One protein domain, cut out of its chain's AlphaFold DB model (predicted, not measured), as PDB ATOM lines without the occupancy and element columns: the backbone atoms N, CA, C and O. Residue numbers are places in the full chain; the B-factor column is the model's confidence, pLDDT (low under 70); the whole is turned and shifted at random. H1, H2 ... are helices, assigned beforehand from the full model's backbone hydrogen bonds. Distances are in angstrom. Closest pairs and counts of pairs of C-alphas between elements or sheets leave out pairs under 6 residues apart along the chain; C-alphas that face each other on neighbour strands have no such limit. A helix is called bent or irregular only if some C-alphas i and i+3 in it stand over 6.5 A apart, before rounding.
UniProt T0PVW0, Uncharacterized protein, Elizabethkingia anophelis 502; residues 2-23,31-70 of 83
ATOM      1  N   VAL A   2      25.504   0.342  -6.299       90.06
ATOM      2  CA  VAL A   2      24.786  -0.077  -7.530       90.06
ATOM      3  C   VAL A   2      25.284   0.606  -8.814       90.06
ATOM      4  O   VAL A   2      25.526  -0.060  -9.812       90.06
ATOM      5  N   ILE A   3      25.544   1.918  -8.789       91.56
ATOM      6  CA  ILE A   3      26.032   2.655  -9.976       91.56
ATOM      7  C   ILE A   3      27.351   2.067 -10.518       91.56
ATOM      8  O   ILE A   3      27.509   1.908 -11.725       91.56
ATOM      9  N   LYS A   4      28.266   1.656  -9.626       94.50
ATOM     10  CA  LYS A   4      29.521   0.979 -10.002       94.50
ATOM     11  C   LYS A   4      29.275  -0.378 -10.672       94.50
ATOM     12  O   LYS A   4      30.001  -0.741 -11.588       94.50
ATOM     13  N   LEU A   5      28.248  -1.117 -10.242       94.12
ATOM     14  CA  LEU A   5      27.862  -2.381 -10.872       94.12
ATOM     15  C   LEU A   5      27.391  -2.150 -12.315       94.12
ATOM     16  O   LEU A   5      27.790  -2.882 -13.214       94.12
ATOM     17  N   PHE A   6      26.595  -1.109 -12.561       94.88
ATOM     18  CA  PHE A   6      26.145  -0.769 -13.916       94.88
ATOM     19  C   PHE A   6      27.290  -0.335 -14.838       94.88
ATOM     20  O   PHE A   6      27.252  -0.659 -16.025       94.88
ATOM     21  N   GLN A   7      28.313   0.340 -14.307       94.94
ATOM     22  CA  GLN A   7      29.544   0.643 -15.052       94.94
ATOM     23  C   GLN A   7      30.314  -0.636 -15.385       94.94
ATOM     24  O   GLN A   7      30.659  -0.859 -16.541       94.94
ATOM     25  N   LYS A   8      30.514  -1.512 -14.392       93.81
ATOM     26  CA  LYS A   8      31.220  -2.788 -14.569       93.81
ATOM     27  C   LYS A   8      30.561  -3.672 -15.634       93.81
ATOM     28  O   LYS A   8      31.237  -4.271 -16.463       93.81
ATOM     29  N   ASN A   9      29.229  -3.696 -15.676       92.06
ATOM     30  CA  ASN A   9      28.465  -4.409 -16.707       92.06
ATOM     31  C   ASN A   9      28.642  -3.840 -18.132       92.06
ATOM     32  O   ASN A   9      28.097  -4.412 -19.073       92.06
ATOM     33  N   CYS A  10      29.378  -2.739 -18.312       93.38
ATOM     34  CA  CYS A  10      29.733  -2.200 -19.624       93.38
ATOM     35  C   CYS A  10      31.145  -2.583 -20.092       93.38
ATOM     36  O   CYS A  10      31.427  -2.430 -21.274       93.38
ATOM     37  N   GLU A  11      32.018  -3.097 -19.217       91.56
ATOM     38  CA  GLU A  11      33.446  -3.330 -19.518       91.56
ATOM     39  C   GLU A  11      33.682  -4.317 -20.674       91.56
ATOM     40  O   GLU A  11      34.664  -4.201 -21.398       91.56
ATOM     41  N   HIS A  12      32.770  -5.271 -20.867       88.50
ATOM     42  CA  HIS A  12      32.838  -6.275 -21.933       88.50
ATOM     43  C   HIS A  12      32.132  -5.843 -23.230       88.50
ATOM     44  O   HIS A  12      32.122  -6.595 -24.203       88.50
ATOM     45  N   LEU A  13      31.486  -4.673 -23.252       89.69
ATOM     46  CA  LEU A  13      30.727  -4.216 -24.413       89.69
ATOM     47  C   LEU A  13      31.653  -3.554 -25.434       89.69
ATOM     48  O   LEU A  13      32.440  -2.673 -25.105       89.69
ATOM     49  N   SER A  14      31.484  -3.904 -26.708       87.12
ATOM     50  CA  SER A  14      32.173  -3.236 -27.821       87.12
ATOM     51  C   SER A  14      31.641  -1.822 -28.096       87.12
ATOM     52  O   SER A  14      32.339  -0.985 -28.665       87.12
ATOM     53  N   ARG A  15      30.399  -1.534 -27.685       86.81
ATOM     54  CA  ARG A  15      29.749  -0.222 -27.826       86.81
ATOM     55  C   ARG A  15      30.104   0.718 -26.671       86.81
ATOM     56  O   ARG A  15      30.162   0.295 -25.519       86.81
ATOM     57  N   LYS A  16      30.233   2.020 -26.957       87.31
ATOM     58  CA  LYS A  16      30.383   3.055 -25.918       87.31
ATOM     59  C   LYS A  16      29.081   3.214 -25.127       87.31
ATOM     60  O   LYS A  16      28.171   3.914 -25.558       87.31
ATOM     61  N   GLN A  17      29.017   2.585 -23.957       90.69
ATOM     62  CA  GLN A  17      27.935   2.734 -22.987       90.69
ATOM     63  C   GLN A  17      28.535   2.914 -21.589       90.69
ATOM     64  O   GLN A  17      29.389   2.136 -21.183       90.69
ATOM     65  N   GLY A  18      28.109   3.953 -20.864       93.25
ATOM     66  CA  GLY A  18      28.652   4.261 -19.534       93.25
ATOM     67  C   GLY A  18      28.004   3.475 -18.391       93.25
ATOM     68  O   GLY A  18      28.648   3.228 -17.378       93.25
ATOM     69  N   TYR A  19      26.737   3.080 -18.550       94.69
ATOM     70  CA  TYR A  19      25.962   2.347 -17.547       94.69
ATOM     71  C   TYR A  19      24.991   1.387 -18.236       94.69
ATOM     72  O   TYR A  19      24.293   1.782 -19.170       94.69
ATOM     73  N   LYS A  20      24.920   0.139 -17.759       92.88
ATOM     74  CA  LYS A  20      23.988  -0.879 -18.255       92.88
ATOM     75  C   LYS A  20      23.012  -1.279 -17.159       92.88
ATOM     76  O   LYS A  20      23.424  -1.857 -16.156       92.88
ATOM     77  N   VAL A  21      21.736  -0.972 -17.379       92.62
ATOM     78  CA  VAL A  21      20.626  -1.384 -16.502       92.62
ATOM     79  C   VAL A  21      19.937  -2.631 -17.060       92.62
ATOM     80  O   VAL A  21      19.660  -3.566 -16.319       92.62
ATOM     81  N   TRP A  22      19.716  -2.667 -18.375       90.12
ATOM     82  CA  TRP A  22      19.051  -3.777 -19.054       90.12
ATOM     83  C   TRP A  22      20.013  -4.926 -19.360       90.12
ATOM     84  O   TRP A  22      21.161  -4.699 -19.753       90.12
ATOM     85  N   GLN A  23      19.538  -6.160 -19.205       88.19
ATOM     86  CA  GLN A  23      20.237  -7.352 -19.688       88.19
ATOM     87  C   GLN A  23      20.185  -7.413 -21.223       88.19
ATOM     88  O   GLN A  23      19.339  -6.769 -21.843       88.19
ATOM     89  N   VAL A  31       2.310 -15.999 -29.171       91.75
ATOM     90  CA  VAL A  31       1.225 -16.778 -28.573       91.75
ATOM     91  C   VAL A  31       0.123 -17.002 -29.607       91.75
ATOM     92  O   VAL A  31      -0.536 -16.058 -30.023       91.75
ATOM     93  N   PHE A  32      -0.097 -18.257 -30.008       91.44
ATOM     94  CA  PHE A  32      -0.973 -18.604 -31.141       91.44
ATOM     95  C   PHE A  32      -2.297 -19.293 -30.763       91.44
ATOM     96  O   PHE A  32      -3.068 -19.669 -31.644       91.44
ATOM     97  N   SER A  33      -2.576 -19.529 -29.477       92.88
ATOM     98  CA  SER A  33      -3.824 -20.190 -29.062       92.88
ATOM     99  C   SER A  33      -4.382 -19.627 -27.764       92.88
ATOM    100  O   SER A  33      -3.624 -19.270 -26.864       92.88
ATOM    101  N   ASN A  34      -5.710 -19.641 -27.628       92.50
ATOM    102  CA  ASN A  34      -6.400 -19.165 -26.424       92.50
ATOM    103  C   ASN A  34      -5.920 -19.875 -25.153       92.50
ATOM    104  O   ASN A  34      -5.689 -19.250 -24.119       92.50
ATOM    105  N   LYS A  35      -5.703 -21.194 -25.241       92.50
ATOM    106  CA  LYS A  35      -5.142 -21.975 -24.134       92.50
ATOM    107  C   LYS A  35      -3.793 -21.404 -23.697       92.50
ATOM    108  O   LYS A  35      -3.574 -21.193 -22.508       92.50
ATOM    109  N   TRP A  36      -2.915 -21.123 -24.654       93.25
ATOM    110  CA  TRP A  36      -1.572 -20.652 -24.348       93.25
ATOM    111  C   TRP A  36      -1.556 -19.204 -23.850       93.25
ATOM    112  O   TRP A  36      -0.828 -18.894 -22.910       93.25
ATOM    113  N   ILE A  37      -2.429 -18.340 -24.383       93.62
ATOM    114  CA  ILE A  37      -2.647 -16.988 -23.847       93.62
ATOM    115  C   ILE A  37      -3.048 -17.084 -22.370       93.62
ATOM    116  O   ILE A  37      -2.448 -16.416 -21.531       93.62
ATOM    117  N   LYS A  38      -3.994 -17.968 -22.027       93.31
ATOM    118  CA  LYS A  38      -4.467 -18.138 -20.645       93.31
ATOM    119  C   LYS A  38      -3.346 -18.601 -19.720       93.31
ATOM    120  O   LYS A  38      -3.199 -18.088 -18.615       93.31
ATOM    121  N   GLU A  39      -2.537 -19.550 -20.180       94.44
ATOM    122  CA  GLU A  39      -1.370 -20.032 -19.439       94.44
ATOM    123  C   GLU A  39      -0.349 -18.914 -19.188       94.44
ATOM    124  O   GLU A  39       0.131 -18.777 -18.061       94.44
ATOM    125  N   LYS A  40      -0.044 -18.082 -20.195       94.38
ATOM    126  CA  LYS A  40       0.898 -16.961 -20.052       94.38
ATOM    127  C   LYS A  40       0.352 -15.859 -19.143       94.38
ATOM    128  O   LYS A  40       1.099 -15.388 -18.289       94.38
ATOM    129  N   ILE A  41      -0.930 -15.500 -19.255       95.56
ATOM    130  CA  ILE A  41      -1.590 -14.546 -18.346       95.56
ATOM    131  C   ILE A  41      -1.474 -15.040 -16.900       95.56
ATOM    132  O   ILE A  41      -0.931 -14.331 -16.052       95.56
ATOM    133  N   ASN A  42      -1.878 -16.288 -16.638       95.88
ATOM    134  CA  ASN A  42      -1.796 -16.885 -15.305       95.88
ATOM    135  C   ASN A  42      -0.356 -16.913 -14.779       95.88
ATOM    136  O   ASN A  42      -0.112 -16.615 -13.611       95.88
ATOM    137  N   TYR A  43       0.611 -17.264 -15.632       96.38
ATOM    138  CA  TYR A  43       2.022 -17.262 -15.262       96.38
ATOM    139  C   TYR A  43       2.483 -15.866 -14.825       96.38
ATOM    140  O   TYR A  43       3.051 -15.734 -13.742       96.38
ATOM    141  N   ILE A  44       2.196 -14.835 -15.626       96.88
ATOM    142  CA  ILE A  44       2.583 -13.446 -15.348       96.88
ATOM    143  C   ILE A  44       1.931 -12.952 -14.050       96.88
ATOM    144  O   ILE A  44       2.622 -12.396 -13.198       96.88
ATOM    145  N   HIS A  45       0.629 -13.191 -13.861       97.75
ATOM    146  CA  HIS A  45      -0.107 -12.767 -12.661       97.75
ATOM    147  C   HIS A  45       0.385 -13.445 -11.382       97.75
ATOM    148  O   HIS A  45       0.363 -12.830 -10.320       97.75
ATOM    149  N   GLN A  46       0.871 -14.684 -11.475       98.50
ATOM    150  CA  GLN A  46       1.394 -15.439 -10.334       98.50
ATOM    151  C   GLN A  46       2.868 -15.148 -10.018       98.50
ATOM    152  O   GLN A  46       3.342 -15.553  -8.957       98.50
ATOM    153  N   ASN A  47       3.613 -14.447 -10.882       98.31
ATOM    154  CA  ASN A  47       5.025 -14.133 -10.624       98.31
ATOM    155  C   ASN A  47       5.245 -13.387  -9.291       98.31
ATOM    156  O   ASN A  47       6.086 -13.839  -8.513       98.31
ATOM    157  N   PRO A  48       4.475 -12.332  -8.943       98.31
ATOM    158  CA  PRO A  48       4.611 -11.663  -7.647       98.31
ATOM    159  C   PRO A  48       4.360 -12.581  -6.440       98.31
ATOM    160  O   PRO A  48       4.976 -12.392  -5.392       98.31
ATOM    161  N   VAL A  49       3.492 -13.589  -6.587       98.44
ATOM    162  CA  VAL A  49       3.199 -14.579  -5.535       98.44
ATOM    163  C   VAL A  49       4.354 -15.568  -5.388       98.44
ATOM    164  O   VAL A  49       4.826 -15.817  -4.280       98.44
ATOM    165  N   LYS A  50       4.870 -16.094  -6.506       98.38
ATOM    166  CA  LYS A  50       6.025 -17.012  -6.521       98.38
ATOM    167  C   LYS A  50       7.273 -16.377  -5.910       98.38
ATOM    168  O   LYS A  50       7.971 -17.033  -5.138       98.38
ATOM    169  N   GLU A  51       7.499 -15.097  -6.195       98.19
ATOM    170  CA  GLU A  51       8.590 -14.294  -5.626       98.19
ATOM    171  C   GLU A  51       8.301 -13.806  -4.193       98.19
ATOM    172  O   GLU A  51       9.125 -13.119  -3.592       98.19
ATOM    173  N   ARG A  52       7.146 -14.175  -3.616       97.94
ATOM    174  CA  ARG A  52       6.714 -13.830  -2.248       97.94
ATOM    175  C   ARG A  52       6.624 -12.324  -1.984       97.94
ATOM    176  O   ARG A  52       6.778 -11.884  -0.847       97.94
ATOM    177  N   ILE A  53       6.363 -11.535  -3.024       98.31
ATOM    178  CA  ILE A  53       6.130 -10.089  -2.915       98.31
ATOM    179  C   ILE A  53       4.735  -9.835  -2.327       98.31
ATOM    180  O   ILE A  53       4.554  -8.923  -1.526       98.31
ATOM    181  N   VAL A  54       3.758 -10.660  -2.709       98.44
ATOM    182  CA  VAL A  54       2.366 -10.607  -2.243       98.44
ATOM    183  C   VAL A  54       1.835 -12.017  -1.986       98.44
ATOM    184  O   VAL A  54       2.342 -12.983  -2.552       98.44
ATOM    185  N   ALA A  55       0.814 -12.142  -1.135       98.31
ATOM    186  CA  ALA A  55       0.165 -13.427  -0.858       98.31
ATOM    187  C   ALA A  55      -0.809 -13.866  -1.968       98.31
ATOM    188  O   ALA A  55      -0.978 -15.061  -2.193       98.31
ATOM    189  N   GLU A  56      -1.414 -12.908  -2.674       98.50
ATOM    190  CA  GLU A  56      -2.386 -13.136  -3.753       98.50
ATOM    191  C   GLU A  56      -2.030 -12.237  -4.942       98.50
ATOM    192  O   GLU A  56      -1.476 -11.149  -4.761       98.50
ATOM    193  N   SER A  57      -2.317 -12.690  -6.161       98.19
ATOM    194  CA  SER A  57      -1.859 -12.059  -7.407       98.19
ATOM    195  C   SER A  57      -2.368 -10.630  -7.595       98.19
ATOM    196  O   SER A  57      -1.625  -9.731  -7.990       98.19
ATOM    197  N   GLU A  58      -3.634 -10.414  -7.272       98.00
ATOM    198  CA  GLU A  58      -4.369  -9.161  -7.355       98.00
ATOM    199  C   GLU A  58      -3.896  -8.137  -6.313       98.00
ATOM    200  O   GLU A  58      -4.098  -6.936  -6.476       98.00
ATOM    201  N   ASN A  59      -3.168  -8.553  -5.276       98.12
ATOM    202  CA  ASN A  59      -2.597  -7.610  -4.315       98.12
ATOM    203  C   ASN A  59      -1.369  -6.868  -4.873       98.12
ATOM    204  O   ASN A  59      -0.926  -5.883  -4.281       98.12
ATOM    205  N   TYR A  60      -0.824  -7.275  -6.028       97.75
ATOM    206  CA  TYR A  60       0.257  -6.537  -6.676       97.75
ATOM    207  C   TYR A  60      -0.287  -5.370  -7.514       97.75
ATOM    208  O   TYR A  60      -0.791  -5.558  -8.619       97.75
ATOM    209  N   TYR A  61      -0.150  -4.149  -6.986       96.44
ATOM    210  CA  TYR A  61      -0.728  -2.921  -7.555       96.44
ATOM    211  C   TYR A  61      -0.357  -2.658  -9.025       96.44
ATOM    212  O   TYR A  61      -1.182  -2.184  -9.799       96.44
ATOM    213  N   PHE A  62       0.869  -3.004  -9.430       96.44
ATOM    214  CA  PHE A  62       1.375  -2.780 -10.790       96.44
ATOM    215  C   PHE A  62       1.174  -3.984 -11.727       96.44
ATOM    216  O   PHE A  62       1.948  -4.174 -12.664       96.44
ATOM    217  N   SER A  63       0.164  -4.820 -11.475       97.12
ATOM    218  CA  SER A  63      -0.218  -5.938 -12.344       97.12
ATOM    219  C   SER A  63      -1.668  -5.825 -12.792       97.12
ATOM    220  O   SER A  63      -2.548  -5.443 -12.020       97.12
ATOM    221  N   SER A  64      -1.920  -6.261 -14.028       97.19
ATOM    222  CA  SER A  64      -3.268  -6.392 -14.577       97.19
ATOM    223  C   SER A  64      -4.112  -7.467 -13.893       97.19
ATOM    224  O   SER A  64      -5.310  -7.518 -14.128       97.19
ATOM    225  N   ALA A  65      -3.539  -8.294 -13.009       97.25
ATOM    226  CA  ALA A  65      -4.304  -9.229 -12.178       97.25
ATOM    227  C   ALA A  65      -5.464  -8.528 -11.444       97.25
ATOM    228  O   ALA A  65      -6.524  -9.113 -11.261       97.25
ATOM    229  N   ARG A  66      -5.280  -7.248 -11.096       97.31
ATOM    230  CA  ARG A  66      -6.305  -6.386 -10.491       97.31
ATOM    231  C   ARG A  66      -7.473  -6.112 -11.423       97.31
ATOM    232  O   ARG A  66      -8.612  -6.239 -10.995       97.31
ATOM    233  N   ASN A  67      -7.196  -5.811 -12.691       97.31
ATOM    234  CA  ASN A  67      -8.228  -5.629 -13.710       97.31
ATOM    235  C   ASN A  67      -9.039  -6.917 -13.913       97.31
ATOM    236  O   ASN A  67     -10.253  -6.857 -14.017       97.31
ATOM    237  N   TYR A  68      -8.385  -8.086 -13.918       95.94
ATOM    238  CA  TYR A  68      -9.068  -9.385 -14.043       95.94
ATOM    239  C   TYR A  68      -9.892  -9.763 -12.799       95.94
ATOM    240  O   TYR A  68     -10.726 -10.662 -12.878       95.94
ATOM    241  N   ALA A  69      -9.645  -9.107 -11.663       95.88
ATOM    242  CA  ALA A  69     -10.365  -9.284 -10.404       95.88
ATOM    243  C   ALA A  69     -11.371  -8.149 -10.126       95.88
ATOM    244  O   ALA A  69     -11.871  -8.050  -9.007       95.88
ATOM    245  N   ASP A  70     -11.628  -7.276 -11.109       95.50
ATOM    246  CA  ASP A  70     -12.506  -6.104 -10.989       95.50
ATOM    247  C   ASP A  70     -12.140  -5.172  -9.809       95.50
ATOM    248  O   ASP A  70     -12.998  -4.558  -9.170       95.50
TER     249      ASP A  70
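What this domain is: This is residues 2 to 23 and 31 to 70 of the 83 residues of an uncharacterized protein of Elizabethkingia anophelis 502 (UniProt T0PVW0). One long kinked helix, H2, makes the spine of the larger of two separate lobes; the stretch of residues 51 to 64 folds back beside its later part and brings the short helix H3 close to it at His 45, while residues 34 to 39 of H2 stick out. The smaller lobe, at the other end of the longest axis, is the short helix H1 with a loop, residues 9 to 23, that folds back beside it. The printed part has 62 residues with three named helices, in the order H1, H2, H3, and no named strand; the class is all helix, though under half of the residues, 28 of 62, are in named elements. The whole is extended, with a radius of gyration of the C-alphas of 17.8 A and spans of 45 by 30 by 18 A.

How they stand to each other: H2, residues 34 to 50, is the longest helix and touches no helix. It has a kink of 27 degrees near residue 44. It is irregular, but only just: C-alphas 45 and 48 are 7.0 A apart. H3, residues 65 to 68, is close to H2 but not clearly touching it, with 1 pair of C-alphas within 8 A; the closest C-alphas, those of His 45 and Ala 65, are 5.5 A apart. The centres of H2 and H3 are 11.9 A apart. H1, residues 2 to 8, is apart from both H2 and H3. In H1 every O i to N i+4 pair is within hydrogen-bond range; in H2 it is 11 of 13, and H3 is too short for such a pair, but its 1 pair of O i to N i+3 is within range.

Where its parts are: H2 runs from Asn 34, C-alpha at (-6.400, -19.165, -26.424), to Lys 50, C-alpha at (6.025, -17.012, -6.521), 23.6 A from first to last C-alpha. H3, four residues, measures 5.1 A and ends at Tyr 68, C-alpha at (-9.068, -9.385, -14.043). H1, seven residues, measures 9.9 A and begins at Val 2, C-alpha at (24.786, -0.077, -7.530).

The domain as a whole: The two C-alphas farthest apart are those of Ser 14 and Asp 70, at 47.8 A. Residues 24 to 30 are cut out and not printed, and C-alphas 23 and 31 are 23.0 A apart across the cut, which lies in the link from H1 to H2. The link from H2 to H3, 14 residues, is long. Residues 32 to 39, of which 34 to 39 belong to H2, stand free. The mean pLDDT of the printed part is 94.6, and no printed residue is under 70.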